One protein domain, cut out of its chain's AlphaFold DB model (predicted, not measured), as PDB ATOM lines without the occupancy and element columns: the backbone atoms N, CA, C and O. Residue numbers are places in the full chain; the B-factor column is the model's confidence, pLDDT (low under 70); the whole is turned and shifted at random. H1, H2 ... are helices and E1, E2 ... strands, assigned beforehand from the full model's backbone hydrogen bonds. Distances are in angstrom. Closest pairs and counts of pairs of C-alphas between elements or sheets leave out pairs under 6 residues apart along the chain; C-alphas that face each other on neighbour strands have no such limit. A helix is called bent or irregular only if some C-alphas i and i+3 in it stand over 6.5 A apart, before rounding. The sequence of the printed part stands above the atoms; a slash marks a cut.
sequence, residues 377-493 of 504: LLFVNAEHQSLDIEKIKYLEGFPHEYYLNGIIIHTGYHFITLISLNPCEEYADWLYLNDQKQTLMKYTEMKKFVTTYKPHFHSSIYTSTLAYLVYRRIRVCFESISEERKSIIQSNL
ATOM      1  N   LEU A 377      -8.206 -49.180  14.548       92.25
ATOM      2  CA  LEU A 377      -7.453 -48.736  13.378       92.25
ATOM      3  C   LEU A 377      -7.487 -47.206  13.329       92.25
ATOM      4  O   LEU A 377      -8.569 -46.623  13.382       92.25
ATOM      5  N   LEU A 378      -6.321 -46.577  13.220       93.19
ATOM      6  CA  LEU A 378      -6.170 -45.128  13.097       93.19
ATOM      7  C   LEU A 378      -5.648 -44.810  11.690       93.19
ATOM      8  O   LEU A 378      -4.600 -45.306  11.286       93.19
ATOM      9  N   PHE A 379      -6.388 -43.989  10.949       94.19
ATOM     10  CA  PHE A 379      -6.007 -43.524   9.616       94.19
ATOM     11  C   PHE A 379      -5.513 -42.081   9.722       94.19
ATOM     12  O   PHE A 379      -6.274 -41.198  10.112       94.19
ATOM     13  N   VAL A 380      -4.249 -41.840   9.377       92.06
ATOM     14  CA  VAL A 380      -3.642 -40.504   9.374       92.06
ATOM     15  C   VAL A 380      -3.404 -40.084   7.927       92.06
ATOM     16  O   VAL A 380      -2.660 -40.744   7.206       92.06
ATOM     17  N   ASN A 381      -4.040 -38.994   7.499       91.56
ATOM     18  CA  ASN A 381      -3.757 -38.368   6.210       91.56
ATOM     19  C   ASN A 381      -2.539 -37.445   6.356       91.56
ATOM     20  O   ASN A 381      -2.608 -36.445   7.071       91.56
ATOM     21  N   ALA A 382      -1.428 -37.776   5.704       85.94
ATOM     22  CA  ALA A 382      -0.232 -36.946   5.689       85.94
ATOM     23  C   ALA A 382      -0.306 -35.936   4.530       85.94
ATOM     24  O   ALA A 382       0.122 -36.212   3.410       85.94
ATOM     25  N   GLU A 383      -0.830 -34.741   4.812       73.62
ATOM     26  CA  GLU A 383      -0.859 -33.604   3.878       73.62
ATOM     27  C   GLU A 383       0.519 -32.917   3.767       73.62
ATOM     28  O   GLU A 383       0.670 -31.736   4.071       73.62
ATOM     29  N   HIS A 384       1.558 -33.646   3.338       60.81
ATOM     30  CA  HIS A 384       2.899 -33.081   3.137       60.81
ATOM     31  C   HIS A 384       3.616 -33.610   1.891       60.81
ATOM     32  O   HIS A 384       3.544 -34.782   1.539       60.81
ATOM     33  N   GLN A 385       4.386 -32.720   1.255       55.41
ATOM     34  CA  GLN A 385       5.162 -32.984   0.035       55.41
ATOM     35  C   GLN A 385       6.367 -33.928   0.248       55.41
ATOM     36  O   GLN A 385       6.999 -34.347  -0.721       55.41
ATOM     37  N   SER A 386       6.697 -34.278   1.495       58.03
ATOM     38  CA  SER A 386       7.730 -35.257   1.844       58.03
ATOM     39  C   SER A 386       7.303 -36.092   3.053       58.03
ATOM     40  O   SER A 386       7.051 -35.562   4.136       58.03
ATOM     41  N   LEU A 387       7.220 -37.416   2.876       59.75
ATOM     42  CA  LEU A 387       6.862 -38.323   3.963       59.75
ATOM     43  C   LEU A 387       8.103 -38.730   4.767       59.75
ATOM     44  O   LEU A 387       8.843 -39.642   4.403       59.75
ATOM     45  N   ASP A 388       8.315 -38.049   5.886       63.72
ATOM     46  CA  ASP A 388       9.392 -38.343   6.826       63.72
ATOM     47  C   ASP A 388       8.914 -39.351   7.888       63.72
ATOM     48  O   ASP A 388       8.281 -38.984   8.881       63.72
ATOM     49  N   ILE A 389       9.204 -40.641   7.664       60.72
ATOM     50  CA  ILE A 389       8.836 -41.742   8.578       60.72
ATOM     51  C   ILE A 389       9.407 -41.523   9.994       60.72
ATOM     52  O   ILE A 389       8.808 -41.970  10.971       60.72
ATOM     53  N   GLU A 390      10.532 -40.821  10.139       58.03
ATOM     54  CA  GLU A 390      11.142 -40.590  11.453       58.03
ATOM     55  C   GLU A 390      10.432 -39.472  12.221       58.03
ATOM     56  O   GLU A 390      10.257 -39.586  13.430       58.03
ATOM     57  N   LYS A 391       9.885 -38.455  11.543       52.78
ATOM     58  CA  LYS A 391       8.954 -37.497  12.182       52.78
ATOM     59  C   LYS A 391       7.607 -38.119  12.524       52.78
ATOM     60  O   LYS A 391       6.962 -37.723  13.488       52.78
ATOM     61  N   ILE A 392       7.194 -39.122  11.765       53.25
ATOM     62  CA  ILE A 392       5.974 -39.887  12.022       53.25
ATOM     63  C   ILE A 392       6.084 -40.745  13.301       53.25
ATOM     64  O   ILE A 392       5.061 -41.049  13.919       53.25
ATOM     65  N   LYS A 393       7.302 -41.055  13.776       51.69
ATOM     66  CA  LYS A 393       7.508 -41.675  15.094       51.69
ATOM     67  C   LYS A 393       7.015 -40.823  16.266       51.69
ATOM     68  O   LYS A 393       6.728 -41.392  17.304       51.69
ATOM     69  N   TYR A 394       6.810 -39.508  16.121       46.28
ATOM     70  CA  TYR A 394       6.392 -38.625  17.227       46.28
ATOM     71  C   TYR A 394       4.985 -38.897  17.809       46.28
ATOM     72  O   TYR A 394       4.583 -38.250  18.775       46.28
ATOM     73  N   LEU A 395       4.261 -39.911  17.314       50.28
ATOM     74  CA  LEU A 395       3.195 -40.561  18.089       50.28
ATOM     75  C   LEU A 395       3.717 -41.302  19.345       50.28
ATOM     76  O   LEU A 395       2.907 -41.676  20.182       50.28
ATOM     77  N   GLU A 396       5.036 -41.452  19.523       42.19
ATOM     78  CA  GLU A 396       5.727 -41.963  20.725       42.19
ATOM     79  C   GLU A 396       5.400 -41.175  22.016       42.19
ATOM     80  O   GLU A 396       5.620 -41.686  23.110       42.19
ATOM     81  N   GLY A 397       4.820 -39.968  21.917       47.03
ATOM     82  CA  GLY A 397       4.243 -39.244  23.061       47.03
ATOM     83  C   GLY A 397       2.906 -39.810  23.573       47.03
ATOM     84  O   GLY A 397       2.469 -39.457  24.668       47.03
ATOM     85  N   PHE A 398       2.256 -40.694  22.809       53.44
ATOM     86  CA  PHE A 398       1.208 -41.581  23.314       53.44
ATOM     87  C   PHE A 398       1.848 -42.898  23.756       53.44
ATOM     88  O   PHE A 398       2.690 -43.424  23.027       53.44
ATOM     89  N   PRO A 399       1.440 -43.476  24.902       49.97
ATOM     90  CA  PRO A 399       2.043 -44.698  25.421       49.97
ATOM     91  C   PRO A 399       1.806 -45.869  24.463       49.97
ATOM     92  O   PRO A 399       0.738 -46.473  24.466       49.97
ATOM     93  N   HIS A 400       2.819 -46.151  23.638       57.59
ATOM     94  CA  HIS A 400       3.082 -47.383  22.889       57.59
ATOM     95  C   HIS A 400       1.832 -48.181  22.491       57.59
ATOM     96  O   HIS A 400       1.681 -49.344  22.864       57.59
ATOM     97  N   GLU A 401       0.909 -47.564  21.749       82.56
ATOM     98  CA  GLU A 401      -0.359 -48.222  21.425       82.56
ATOM     99  C   GLU A 401      -0.648 -48.403  19.941       82.56
ATOM    100  O   GLU A 401      -1.638 -49.061  19.648       82.56
ATOM    101  N   TYR A 402       0.215 -47.985  19.005       90.25
ATOM    102  CA  TYR A 402      -0.000 -48.228  17.571       90.25
ATOM    103  C   TYR A 402       1.253 -48.663  16.804       90.25
ATOM    104  O   TYR A 402       2.298 -48.028  16.898       90.25
ATOM    105  N   TYR A 403       1.101 -49.689  15.961       92.00
ATOM    106  CA  TYR A 403       2.069 -50.055  14.925       92.00
ATOM    107  C   TYR A 403       1.604 -49.579  13.547       92.00
ATOM    108  O   TYR A 403       0.404 -49.595  13.254       92.00
ATOM    109  N   LEU A 404       2.546 -49.204  12.678       93.75
ATOM    110  CA  LEU A 404       2.258 -48.906  11.275       93.75
ATOM    111  C   LEU A 404       1.935 -50.214  10.536       93.75
ATOM    112  O   LEU A 404       2.787 -51.081  10.367       93.75
ATOM    113  N   ASN A 405       0.685 -50.353  10.108       96.00
ATOM    114  CA  ASN A 405       0.139 -51.548   9.468       96.00
ATOM    115  C   ASN A 405       0.068 -51.413   7.939       96.00
ATOM    116  O   ASN A 405       0.129 -52.415   7.231       96.00
ATOM    117  N   GLY A 406      -0.047 -50.189   7.420       96.56
ATOM    118  CA  GLY A 406      -0.022 -49.940   5.985       96.56
ATOM    119  C   GLY A 406       0.233 -48.483   5.609       96.56
ATOM    120  O   GLY A 406       0.077 -47.580   6.429       96.56
ATOM    121  N   ILE A 407       0.623 -48.267   4.357       96.31
ATOM    122  CA  ILE A 407       0.849 -46.955   3.747       96.31
ATOM    123  C   ILE A 407       0.198 -46.983   2.362       96.31
ATOM    124  O   ILE A 407       0.560 -47.813   1.531       96.31
ATOM    125  N   ILE A 408      -0.742 -46.081   2.100       96.12
ATOM    126  CA  ILE A 408      -1.326 -45.873   0.770       96.12
ATOM    127  C   ILE A 408      -0.687 -44.615   0.191       96.12
ATOM    128  O   ILE A 408      -0.823 -43.548   0.781       96.12
ATOM    129  N   ILE A 409      -0.007 -44.729  -0.946       94.75
ATOM    130  CA  ILE A 409       0.715 -43.641  -1.613       94.75
ATOM    131  C   ILE A 409      -0.001 -43.315  -2.920       94.75
ATOM    132  O   ILE A 409      -0.079 -44.158  -3.817       94.75
ATOM    133  N   HIS A 410      -0.496 -42.085  -3.051       92.81
ATOM    134  CA  HIS A 410      -1.000 -41.571  -4.317       92.81
ATOM    135  C   HIS A 410       0.151 -41.022  -5.165       92.81
ATOM    136  O   HIS A 410       0.825 -40.067  -4.778       92.81
ATOM    137  N   THR A 411       0.356 -41.602  -6.344       88.25
ATOM    138  CA  THR A 411       1.479 -41.277  -7.242       88.25
ATOM    139  C   THR A 411       1.168 -40.156  -8.238       88.25
ATOM    140  O   THR A 411       2.002 -39.822  -9.076       88.25
ATOM    141  N   GLY A 412      -0.053 -39.613  -8.189       87.62
ATOM    142  CA  GLY A 412      -0.611 -38.697  -9.186       87.62
ATOM    143  C   GLY A 412      -1.595 -39.366 -10.144       87.62
ATOM    144  O   GLY A 412      -2.578 -38.739 -10.527       87.62
ATOM    145  N   TYR A 413      -1.352 -40.634 -10.492       86.38
ATOM    146  CA  TYR A 413      -2.144 -41.375 -11.490       86.38
ATOM    147  C   TYR A 413      -2.608 -42.760 -11.023       86.38
ATOM    148  O   TYR A 413      -3.539 -43.311 -11.601       86.38
ATOM    149  N   HIS A 414      -1.962 -43.334 -10.007       92.44
ATOM    150  CA  HIS A 414      -2.315 -44.627  -9.425       92.44
ATOM    151  C   HIS A 414      -2.100 -44.612  -7.905       92.44
ATOM    152  O   HIS A 414      -1.473 -43.703  -7.353       92.44
ATOM    153  N   PHE A 415      -2.625 -45.628  -7.223       94.56
ATOM    154  CA  PHE A 415      -2.405 -45.842  -5.796       94.56
ATOM    155  C   PHE A 415      -1.501 -47.055  -5.597       94.56
ATOM    156  O   PHE A 415      -1.804 -48.149  -6.063       94.56
ATOM    157  N   ILE A 416      -0.403 -46.865  -4.871       96.31
ATOM    158  CA  ILE A 416       0.446 -47.954  -4.381       96.31
ATOM    159  C   ILE A 416       0.054 -48.211  -2.931       96.31
ATOM    160  O   ILE A 416      -0.074 -47.263  -2.156       96.31
ATOM    161  N   THR A 417      -0.105 -49.474  -2.541       97.38
ATOM    162  CA  THR A 417      -0.330 -49.843  -1.137       97.38
ATOM    163  C   THR A 417       0.827 -50.691  -0.627       97.38
ATOM    164  O   THR A 417       1.194 -51.691  -1.231       97.38
ATOM    165  N   LEU A 418       1.405 -50.295   0.501       97.31
ATOM    166  CA  LEU A 418       2.363 -51.073   1.278       97.31
ATOM    167  C   LEU A 418       1.616 -51.619   2.497       97.31
ATOM    168  O   LEU A 418       0.987 -50.837   3.208       97.31
ATOM    169  N   ILE A 419       1.673 -52.924   2.755       97.38
ATOM    170  CA  ILE A 419       1.032 -53.550   3.928       97.38
ATOM    171  C   ILE A 419       2.081 -54.342   4.704       97.38
ATOM    172  O   ILE A 419       2.801 -55.134   4.103       97.38
ATOM    173  N   SER A 420       2.162 -54.160   6.022       96.69
ATOM    174  CA  SER A 420       2.994 -55.021   6.869       96.69
ATOM    175  C   SER A 420       2.336 -56.391   7.009       96.69
ATOM    176  O   SER A 420       1.169 -56.477   7.399       96.69
ATOM    177  N   LEU A 421       3.068 -57.468   6.713       96.12
ATOM    178  CA  LEU A 421       2.564 -58.832   6.898       96.12
ATOM    179  C   LEU A 421       2.495 -59.226   8.378       96.12
ATOM    180  O   LEU A 421       1.685 -60.071   8.753       96.12
ATOM    181  N   ASN A 422       3.310 -58.588   9.222       93.94
ATOM    182  CA  ASN A 422       3.266 -58.746  10.668       93.94
ATOM    183  C   ASN A 422       3.472 -57.383  11.353       93.94
ATOM    184  O   ASN A 422       4.582 -57.071  11.776       93.94
ATOM    185  N   PRO A 423       2.428 -56.544  11.494       87.19
ATOM    186  CA  PRO A 423       2.567 -55.204  12.075       87.19
ATOM    187  C   PRO A 423       3.143 -55.211  13.499       87.19
ATOM    188  O   PRO A 423       3.603 -54.178  13.960       87.19
ATOM    189  N   CYS A 424       3.115 -56.351  14.190       86.69
ATOM    190  CA  CYS A 424       3.565 -56.502  15.568       86.69
ATOM    191  C   CYS A 424       5.087 -56.725  15.705       86.69
ATOM    192  O   CYS A 424       5.597 -56.726  16.823       86.69
ATOM    193  N   GLU A 425       5.813 -56.938  14.600       88.06
ATOM    194  CA  GLU A 425       7.273 -57.105  14.570       88.06
ATOM    195  C   GLU A 425       7.933 -55.892  13.889       88.06
ATOM    196  O   GLU A 425       7.612 -55.554  12.750       88.06
ATOM    197  N   GLU A 426       8.896 -55.250  14.565       77.50
ATOM    198  CA  GLU A 426       9.548 -54.004  14.107       77.50
ATOM    199  C   GLU A 426      10.209 -54.125  12.717       77.50
ATOM    200  O   GLU A 426      10.283 -53.154  11.966       77.50
ATOM    201  N   TYR A 427      10.643 -55.337  12.355       84.06
ATOM    202  CA  TYR A 427      11.348 -55.650  11.108       84.06
ATOM    203  C   TYR A 427      10.572 -56.601  10.192       84.06
ATOM    204  O   TYR A 427      11.181 -57.279   9.366       84.06
ATOM    205  N   ALA A 428       9.245 -56.664  10.336       90.12
ATOM    206  CA  ALA A 428       8.398 -57.508   9.500       90.12
ATOM    207  C   ALA A 428       8.584 -57.248   7.999       90.12
ATOM    208  O   ALA A 428       8.878 -56.127   7.570       90.12
ATOM    209  N   ASP A 429       8.348 -58.285   7.196       95.94
ATOM    210  CA  ASP A 429       8.255 -58.144   5.749       95.94
ATOM    211  C   ASP A 429       6.976 -57.389   5.353       95.94
ATOM    212  O   ASP A 429       5.909 -57.513   5.964       95.94
ATOM    213  N   TRP A 430       7.095 -56.604   4.288       97.62
ATOM    214  CA  TRP A 430       6.050 -55.772   3.714       97.62
ATOM    215  C   TRP A 430       5.647 -56.302   2.347       97.62
ATOM    216  O   TRP A 430       6.480 -56.734   1.550       97.62
ATOM    217  N   LEU A 431       4.359 -56.218   2.044       98.12
ATOM    218  CA  LEU A 431       3.824 -56.497   0.725       98.12
ATOM    219  C   LEU A 431       3.609 -55.176  -0.015       98.12
ATOM    220  O   LEU A 431       2.751 -54.374   0.357       98.12
ATOM    221  N   TYR A 432       4.399 -54.955  -1.063       97.62
ATOM    222  CA  TYR A 432       4.181 -53.902  -2.048       97.62
ATOM    223  C   TYR A 432       3.104 -54.360  -3.032       97.62
ATOM    224  O   TYR A 432       3.266 -55.378  -3.707       97.62
ATOM    225  N   LEU A 433       2.016 -53.597  -3.111       97.62
ATOM    226  CA  LEU A 433       0.877 -53.804  -3.998       97.62
ATOM    227  C   LEU A 433       0.772 -52.618  -4.961       97.62
ATOM    228  O   LEU A 433       0.572 -51.477  -4.537       97.62
ATOM    229  N   ASN A 434       0.893 -52.896  -6.255       96.50
ATOM    230  CA  ASN A 434       0.672 -51.935  -7.329       96.50
ATOM    231  C   ASN A 434      -0.168 -52.619  -8.415       96.50
ATOM    232  O   ASN A 434       0.341 -53.449  -9.174       96.50
ATOM    233  N   ASP A 435      -1.469 -52.337  -8.403       95.00
ATOM    234  CA  ASP A 435      -2.506 -53.040  -9.160       95.00
ATOM    235  C   ASP A 435      -2.392 -54.573  -9.030       95.00
ATOM    236  O   ASP A 435      -2.611 -55.138  -7.957       95.00
ATOM    237  N   GLN A 436      -2.032 -55.266 -10.114       95.88
ATOM    238  CA  GLN A 436      -1.870 -56.723 -10.149       95.88
ATOM    239  C   GLN A 436      -0.482 -57.191  -9.679       95.88
ATOM    240  O   GLN A 436      -0.279 -58.382  -9.442       95.88
ATOM    241  N   LYS A 437       0.493 -56.281  -9.550       96.25
ATOM    242  CA  LYS A 437       1.854 -56.622  -9.136       96.25
ATOM    243  C   LYS A 437       1.957 -56.630  -7.616       96.25
ATOM    244  O   LYS A 437       1.848 -55.593  -6.964       96.25
ATOM    245  N   GLN A 438       2.259 -57.805  -7.078       98.00
ATOM    246  CA  GLN A 438       2.609 -58.000  -5.676       98.00
ATOM    247  C   GLN A 438       4.116 -58.248  -5.567       98.00
ATOM    248  O   GLN A 438       4.712 -58.908  -6.422       98.00
ATOM    249  N   THR A 439       4.782 -57.684  -4.564       98.00
ATOM    250  CA  THR A 439       6.224 -57.879  -4.349       98.00
ATOM    251  C   THR A 439       6.524 -57.849  -2.857       98.00
ATOM    252  O   THR A 439       6.163 -56.894  -2.174       98.00
ATOM    253  N   LEU A 440       7.166 -58.902  -2.348       97.88
ATOM    254  CA  LEU A 440       7.659 -58.939  -0.974       97.88
ATOM    255  C   LEU A 440       8.864 -57.997  -0.845       97.88
ATOM    256  O   LEU A 440       9.726 -57.974  -1.723       97.88
ATOM    257  N   MET A 441       8.899 -57.217   0.228       97.06
ATOM    258  CA  MET A 441       9.845 -56.130   0.450       97.06
ATOM    259  C   MET A 441      10.235 -56.106   1.928       97.06
ATOM    260  O   MET A 441       9.367 -56.099   2.795       97.06
ATOM    261  N   LYS A 442      11.526 -56.061   2.249       96.81
ATOM    262  CA  LYS A 442      11.973 -55.984   3.652       96.81
ATOM    263  C   LYS A 442      11.663 -54.611   4.245       96.81
ATOM    264  O   LYS A 442      11.641 -53.618   3.520       96.81
ATOM    265  N   TYR A 443      11.531 -54.500   5.568       93.81
ATOM    266  CA  TYR A 443      11.322 -53.203   6.238       93.81
ATOM    267  C   TYR A 443      12.346 -52.121   5.826       93.81
ATOM    268  O   TYR A 443      11.984 -50.965   5.616       93.81
ATOM    269  N   THR A 444      13.618 -52.485   5.636       94.75
ATOM    270  CA  THR A 444      14.671 -51.560   5.173       94.75
ATOM    271  C   THR A 444      14.463 -51.088   3.732       94.75
ATOM    272  O   THR A 444      14.720 -49.923   3.422       94.75
ATOM    273  N   GLU A 445      13.965 -51.961   2.856       95.81
ATOM    274  CA  GLU A 445      13.604 -51.637   1.475       95.81
ATOM    275  C   GLU A 445      12.341 -50.773   1.429       95.81
ATOM    276  O   GLU A 445      12.317 -49.802   0.681       95.81
ATOM    277  N   MET A 446      11.351 -51.049   2.285       94.81
ATOM    278  CA  MET A 446      10.141 -50.236   2.454       94.81
ATOM    279  C   MET A 446      10.488 -48.833   2.950       94.81
ATOM    280  O   MET A 446      10.127 -47.848   2.304       94.81
ATOM    281  N   LYS A 447      11.274 -48.717   4.030       93.31
ATOM    282  CA  LYS A 447      11.728 -47.420   4.549       93.31
ATOM    283  C   LYS A 447      12.494 -46.643   3.478       93.31
ATOM    284  O   LYS A 447      12.241 -45.453   3.287       93.31
ATOM    285  N   LYS A 448      13.393 -47.306   2.737       94.00
ATOM    286  CA  LYS A 448      14.119 -46.681   1.623       94.00
ATOM    287  C   LYS A 448      13.173 -46.263   0.500       94.00
ATOM    288  O   LYS A 448      13.296 -45.143   0.020       94.00
ATOM    289  N   PHE A 449      12.235 -47.117   0.093       93.62
ATOM    290  CA  PHE A 449      11.256 -46.814  -0.947       93.62
ATOM    291  C   PHE A 449      10.470 -45.559  -0.575       93.62
ATOM    292  O   PHE A 449      10.546 -44.581  -1.302       93.62
ATOM    293  N   VAL A 450       9.823 -45.528   0.591       91.00
ATOM    294  CA  VAL A 450       8.983 -44.399   1.014       91.00
ATOM    295  C   VAL A 450       9.776 -43.096   1.181       91.00
ATOM    296  O   VAL A 450       9.326 -42.053   0.717       91.00
ATOM    297  N   THR A 451      10.970 -43.138   1.784       88.31
ATOM    298  CA  THR A 451      11.807 -41.932   1.981       88.31
ATOM    299  C   THR A 451      12.459 -41.416   0.693       88.31
ATOM    300  O   THR A 451      12.708 -40.219   0.568       88.31
ATOM    301  N   THR A 452      12.731 -42.294  -0.280       88.81
ATOM    302  CA  THR A 452      13.284 -41.912  -1.594       88.81
ATOM    303  C   THR A 452      12.225 -41.725  -2.678       88.81
ATOM    304  O   THR A 452      12.570 -41.267  -3.770       88.81
ATOM    305  N   TYR A 453      10.952 -42.021  -2.390       85.31
ATOM    306  CA  TYR A 453       9.840 -41.859  -3.321       85.31
ATOM    307  C   TYR A 453       9.601 -40.377  -3.615       85.31
ATOM    308  O   TYR A 453       8.823 -39.687  -2.955       85.31
ATOM    309  N   LYS A 454      10.277 -39.885  -4.650       78.38
ATOM    310  CA  LYS A 454       9.921 -38.635  -5.309       78.38
ATOM    311  C   LYS A 454       8.852 -38.969  -6.348       78.38
ATOM    312  O   LYS A 454       9.150 -39.743  -7.260       78.38
ATOM    313  N   PRO A 455       7.630 -38.425  -6.240       68.88
ATOM    314  CA  PRO A 455       6.626 -38.621  -7.277       68.88
ATOM    315  C   PRO A 455       7.159 -38.067  -8.604       68.88
ATOM    316  O   PRO A 455       7.664 -36.943  -8.668       68.88
ATOM    317  N   HIS A 456       7.057 -38.850  -9.678       59.25
ATOM    318  CA  HIS A 456       7.464 -38.422 -11.017       59.25
ATOM    319  C   HIS A 456       6.399 -37.511 -11.645       59.25
ATOM    320  O   HIS A 456       5.748 -37.858 -12.630       59.25
ATOM    321  N   PHE A 457       6.221 -36.323 -11.067       58.91
ATOM    322  CA  PHE A 457       5.363 -35.289 -11.628       58.91
ATOM    323  C   PHE A 457       6.070 -34.595 -12.798       58.91
ATOM    324  O   PHE A 457       6.971 -33.781 -12.614       58.91
ATOM    325  N   HIS A 458       5.637 -34.916 -14.019       49.78
ATOM    326  CA  HIS A 458       6.116 -34.274 -15.249       49.78
ATOM    327  C   HIS A 458       5.546 -32.859 -15.482       49.78
ATOM    328  O   HIS A 458       5.902 -32.217 -16.467       49.78
ATOM    329  N   SER A 459       4.689 -32.356 -14.587       50.25
ATOM    330  CA  SER A 459       4.205 -30.973 -14.588       50.25
ATOM    331  C   SER A 459       4.196 -30.397 -13.172       50.25
ATOM    332  O   SER A 459       3.921 -31.092 -12.196       50.25
ATOM    333  N   SER A 460       4.458 -29.095 -13.057       49.94
ATOM    334  CA  SER A 460       4.531 -28.340 -11.797       49.94
ATOM    335  C   SER A 460       3.179 -28.118 -11.093       49.94
ATOM    336  O   SER A 460       3.094 -27.298 -10.187       49.94
ATOM    337  N   ILE A 461       2.120 -28.805 -11.529       53.53
ATOM    338  CA  ILE A 461       0.718 -28.505 -11.187       53.53
ATOM    339  C   ILE A 461       0.183 -29.430 -10.078       53.53
ATOM    340  O   ILE A 461      -0.747 -29.069  -9.362       53.53
ATOM    341  N   TYR A 462       0.800 -30.596  -9.871       49.56
ATOM    342  CA  TYR A 462       0.431 -31.539  -8.812       49.56
ATOM    343  C   TYR A 462       1.652 -31.768  -7.927       49.56
ATOM    344  O   TYR A 462       2.563 -32.478  -8.321       49.56
ATOM    345  N   THR A 463       1.720 -31.130  -6.755       50.50
ATOM    346  CA  THR A 463       2.908 -31.201  -5.874       50.50
ATOM    347  C   THR A 463       2.699 -32.038  -4.612       50.50
ATOM    348  O   THR A 463       3.656 -32.325  -3.898       50.50
ATOM    349  N   SER A 464       1.466 -32.456  -4.323       53.75
ATOM    350  CA  SER A 464       1.108 -33.202  -3.116       53.75
ATOM    351  C   SER A 464       1.031 -34.711  -3.373       53.75
ATOM    352  O   SER A 464       0.011 -35.215  -3.856       53.75
ATOM    353  N   THR A 465       2.079 -35.444  -2.989       63.59
ATOM    354  CA  THR A 465       1.982 -36.888  -2.730       63.59
ATOM    355  C   THR A 465       1.041 -37.083  -1.547       63.59
ATOM    356  O   THR A 465       1.427 -36.844  -0.406       63.59
ATOM    357  N   LEU A 466      -0.205 -37.480  -1.795       66.50
ATOM    358  CA  LEU A 466      -1.120 -37.788  -0.702       66.50
ATOM    359  C   LEU A 466      -0.777 -39.176  -0.162       66.50
ATOM    360  O   LEU A 466      -0.753 -40.145  -0.926       66.50
ATOM    361  N   ALA A 467      -0.510 -39.267   1.137       81.56
ATOM    362  CA  ALA A 467      -0.167 -40.522   1.780       81.56
ATOM    363  C   ALA A 467      -1.065 -40.780   2.991       81.56
ATOM    364  O   ALA A 467      -1.086 -39.994   3.938       81.56
ATOM    365  N   TYR A 468      -1.777 -41.904   2.979       91.62
ATOM    366  CA  TYR A 468      -2.552 -42.360   4.129       91.62
ATOM    367  C   TYR A 468      -1.754 -43.406   4.896       91.62
ATOM    368  O   TYR A 468      -1.395 -44.452   4.354       91.62
ATOM    369  N   LEU A 469      -1.503 -43.131   6.168       93.50
ATOM    370  CA  LEU A 469      -0.846 -44.039   7.095       93.50
ATOM    371  C   LEU A 469      -1.924 -44.784   7.878       93.50
ATOM    372  O   LEU A 469      -2.786 -44.168   8.509       93.50
ATOM    373  N   VAL A 470      -1.882 -46.111   7.827       93.31
ATOM    374  CA  VAL A 470      -2.826 -46.990   8.515       93.31
ATOM    375  C   VAL A 470      -2.123 -47.595   9.716       93.31
ATOM    376  O   VAL A 470      -1.192 -48.385   9.570       93.31
ATOM    377  N   TYR A 471      -2.592 -47.252  10.905       93.25
ATOM    378  CA  TYR A 471      -2.076 -47.738  12.176       93.25
ATOM    379  C   TYR A 471      -3.018 -48.757  12.804       93.25
ATOM    380  O   TYR A 471      -4.236 -48.585  12.765       93.25
ATOM    381  N   ARG A 472      -2.463 -49.791  13.441       91.06
ATOM    382  CA  ARG A 472      -3.216 -50.822  14.171       91.06
ATOM    383  C   ARG A 472      -2.821 -50.839  15.643       91.06
ATOM    384  O   ARG A 472      -1.635 -50.789  15.961       91.06
ATOM    385  N   ARG A 473      -3.816 -50.917  16.533       89.88
ATOM    386  CA  ARG A 473      -3.594 -50.805  17.981       89.88
ATOM    387  C   ARG A 473      -2.863 -52.030  18.563       89.88
ATOM    388  O   ARG A 473      -3.292 -53.159  18.323       89.88
ATOM    389  N   ILE A 474      -1.819 -51.826  19.375       85.94
ATOM    390  CA  ILE A 474      -0.922 -52.883  19.902       85.94
ATOM    391  C   ILE A 474      -1.670 -53.964  20.694       85.94
ATOM    392  O   ILE A 474      -1.385 -55.148  20.525       85.94
ATOM    393  N   ARG A 475      -2.687 -53.613  21.492       79.62
ATOM    394  CA  ARG A 475      -3.484 -54.617  22.231       79.62
ATOM    395  C   ARG A 475      -4.134 -55.662  21.306       79.62
ATOM    396  O   ARG A 475      -4.165 -56.839  21.641       79.62
ATOM    397  N   VAL A 476      -4.555 -55.251  20.105       70.56
ATOM    398  CA  VAL A 476      -5.136 -56.143  19.078       70.56
ATOM    399  C   VAL A 476      -4.062 -57.030  18.429       70.56
ATOM    400  O   VAL A 476      -4.366 -58.120  17.953       70.56
ATOM    401  N   CYS A 477      -2.804 -56.578  18.404       65.00
ATOM    402  CA  CYS A 477      -1.659 -57.403  18.012       65.00
ATOM    403  C   CYS A 477      -1.443 -58.536  19.024       65.00
ATOM    404  O   CYS A 477      -1.411 -59.699  18.625       65.00
ATOM    405  N   PHE A 478      -1.383 -58.216  20.323       63.22
ATOM    406  CA  PHE A 478      -1.214 -59.217  21.380       63.22
ATOM    407  C   PHE A 478      -2.280 -60.310  21.330       63.22
ATOM    408  O   PHE A 478      -1.913 -61.475  21.349       63.22
ATOM    409  N   GLU A 479      -3.565 -59.971  21.185       68.75
ATOM    410  CA  GLU A 479      -4.658 -60.956  21.057       68.75
ATOM    411  C   GLU A 479      -4.390 -62.024  19.974       68.75
ATOM    412  O   GLU A 479      -4.720 -63.190  20.181       68.75
ATOM    413  N   SER A 480      -3.740 -61.647  18.865       58.62
ATOM    414  CA  SER A 480      -3.440 -62.527  17.721       58.62
ATOM    415  C   SER A 480      -2.121 -63.313  17.797       58.62
ATOM    416  O   SER A 480      -1.869 -64.158  16.939       58.62
ATOM    417  N   ILE A 481      -1.276 -63.056  18.797       66.00
ATOM    418  CA  ILE A 481       0.001 -63.758  18.992       66.00
ATOM    419  C   ILE A 481      -0.235 -65.042  19.813       66.00
ATOM    420  O   ILE A 481      -1.064 -65.060  20.727       66.00
ATOM    421  N   SER A 482       0.491 -66.125  19.504       72.69
ATOM    422  CA  SER A 482       0.408 -67.385  20.260       72.69
ATOM    423  C   SER A 482       0.804 -67.198  21.730       72.69
ATOM    424  O   SER A 482       1.694 -66.406  22.038       72.69
ATOM    425  N   GLU A 483       0.178 -67.947  22.646       70.62
ATOM    426  CA  GLU A 483       0.446 -67.851  24.098       70.62
ATOM    427  C   GLU A 483       1.929 -68.031  24.453       70.62
ATOM    428  O   GLU A 483       2.480 -67.297  25.273       70.62
ATOM    429  N   GLU A 484       2.618 -68.924  23.744       65.25
ATOM    430  CA  GLU A 484       4.062 -69.124  23.874       65.25
ATOM    431  C   GLU A 484       4.848 -67.827  23.596       65.25
ATOM    432  O   GLU A 484       5.663 -67.399  24.415       65.25
ATOM    433  N   ARG A 485       4.537 -67.118  22.501       64.38
ATOM    434  CA  ARG A 485       5.167 -65.830  22.163       64.38
ATOM    435  C   ARG A 485       4.702 -64.685  23.069       64.38
ATOM    436  O   ARG A 485       5.515 -63.812  23.368       64.38
ATOM    437  N   LYS A 486       3.450 -64.687  23.548       68.38
ATOM    438  CA  LYS A 486       2.975 -63.730  24.568       68.38
ATOM    439  C   LYS A 486       3.851 -63.802  25.820       68.38
ATOM    440  O   LYS A 486       4.300 -62.757  26.284       68.38
ATOM    441  N   SER A 487       4.176 -65.009  26.295       69.00
ATOM    442  CA  SER A 487       5.029 -65.198  27.476       69.00
ATOM    443  C   SER A 487       6.457 -64.654  27.284       69.00
ATOM    444  O   SER A 487       7.009 -64.013  28.180       69.00
ATOM    445  N   ILE A 488       7.037 -64.813  26.087       67.94
ATOM    446  CA  ILE A 488       8.372 -64.293  25.740       67.94
ATOM    447  C   ILE A 488       8.366 -62.759  25.662       67.94
ATOM    448  O   ILE A 488       9.278 -62.108  26.165       67.94
ATOM    449  N   ILE A 489       7.332 -62.160  25.066       63.38
ATOM    450  CA  ILE A 489       7.228 -60.698  24.950       63.38
ATOM    451  C   ILE A 489       6.963 -60.063  26.325       63.38
ATOM    452  O   ILE A 489       7.630 -59.096  26.684       63.38
ATOM    453  N   GLN A 490       6.066 -60.635  27.136       65.31
ATOM    454  CA  GLN A 490       5.804 -60.169  28.505       65.31
ATOM    455  C   GLN A 490       7.039 -60.286  29.407       65.31
ATOM    456  O   GLN A 490       7.380 -59.330  30.097       65.31
ATOM    457  N   SER A 491       7.753 -61.415  29.366       66.94
ATOM    458  CA  SER A 491       8.968 -61.617  30.173       66.94
ATOM    459  C   SER A 491      10.165 -60.771  29.728       66.94
ATOM    460  O   SER A 491      11.128 -60.661  30.483       66.94
ATOM    461  N   ASN A 492      10.124 -60.153  28.545       56.41
ATOM    462  CA  ASN A 492      11.113 -59.159  28.126       56.41
ATOM    463  C   ASN A 492      10.666 -57.721  28.438       56.41
ATOM    464  O   ASN A 492      11.489 -56.941  28.895       56.41
ATOM    465  N   LEU A 493       9.375 -57.389  28.300       53.78
ATOM    466  CA  LEU A 493       8.826 -56.083  28.703       53.78
ATOM    467  C   LEU A 493       8.896 -55.831  30.220       53.78
ATOM    468  O   LEU A 493       9.009 -54.688  30.642       53.78
TER     469      LEU A 493
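What this domain is: This is residues 377 to 493 of the 504 residues of an uncharacterized protein of Trichomonas vaginalis (UniProt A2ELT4). One twisted wall of six antiparallel strands has two helices, H1 and H2, over one face and no named helix over the other, while H3 and H4 run on past one end of E6 as a short arm away from the body. At the opposite end of the long axis lies the loop of residues 453 to 466, and the arm and this loop together make the length; residues 394 to 399, of which 394 to 397 belong to H1, stand free. The printed part has 117 residues, with four named helices and six named strands in the order E1, H1, E2, E3, E4, E5, H2, E6, H3, H4, and its class is mixed, helices and strands. The sheet's order is E1, E6, E2, E3, E4, E5, all antiparallel. The whole is only just compact, close to loose, with a radius of gyration of the C-alphas of 15.8 A, and it is elongated, spanning 54 by 33 by 22 A.

Where its parts are: E1, residues 377 to 382, begins with C-alpha 377 at (-7.453, -48.736, 13.378) and is 15.8 A long from first to last C-alpha. H1 is residues 389 to 397, 15.4 A; it is irregular, but only just, with C-alphas 392 and 395 6.7 A apart. E2, residues 402 to 410, is the longest strand at 22.9 A and bends by 53 degrees at residue 405. E3 is residues 415 to 420, 16.5 A; E4 is residues 430 to 434, 12.9 A; E5 is residues 437 to 441, 12.5 A. H2, residues 443 to 452, starts at C-alpha 443 (11.322, -53.203, 6.238) and is 13.9 A long. E6 is residues 467 to 473, 19.5 A, H3 is residues 474 to 480, 10.2 A, and H4 is residues 483 to 493, 15.2 A, ending at C-alpha 493 (8.826, -56.083, 28.703).

How they stand to each other: Edge strand E1 is antiparallel to E6 at 156 degrees, with N 380 and O 469 at 2.9 A. E6 is antiparallel to E2 at 160 degrees, with N 408 and O 468 at 2.9 A. E1, H1 and E2 form a split strand-helix-strand unit, two strands running the same way with E6 between them, and its crossover is right-handed. E2 to E5 form a meander, each strand the antiparallel neighbour of the one before, in three hairpins: N 407 and O 418 are 2.8 A apart in E2 and E3, N 417 and O 433 2.9 A in E3 and E4, and N 432 and O 439 2.8 A in E4 and E5. H2 is on the sheet, making two layers, a helix layer on one face of the sheet; it lies over E4 at a height over the sheet of 9.0 A and runs along the strands, at 22 degrees to E4 on the local plane. The closest C-alphas of H2 and E4 are those of Tyr 443 and Trp 430, 6.4 A apart. H1 is on the same face as H2, and the two are close but not clearly touching, with the C-alphas of Ile 389 and Thr 451 7.2 A apart. H3 only grazes the sheet with residues 474 to 477. H4 is not on the sheet; it is close to H3 but not clearly touching, the C-alphas of Phe 478 and Lys 486 being 6.9 A apart, at a shallow tilt of 28 degrees, opposite ways. Every O i to N i+4 pair is within hydrogen-bond range in H2 and H4, against 2 of 3 in H3 and 1 of 5 in H1, where 4 of 6 O i to N i+3 pairs are within range.

The domain as a whole: The two C-alphas farthest apart, those of Ser 459 and Ser 491, are 54.5 A apart. The printed part has no cut, and the link from H2 to E6, 14 residues, is long. The mean pLDDT of the printed part is 78.7; residues 384 to 400, 455 to 466, 477 to 481 and 484 to 493 are under 70.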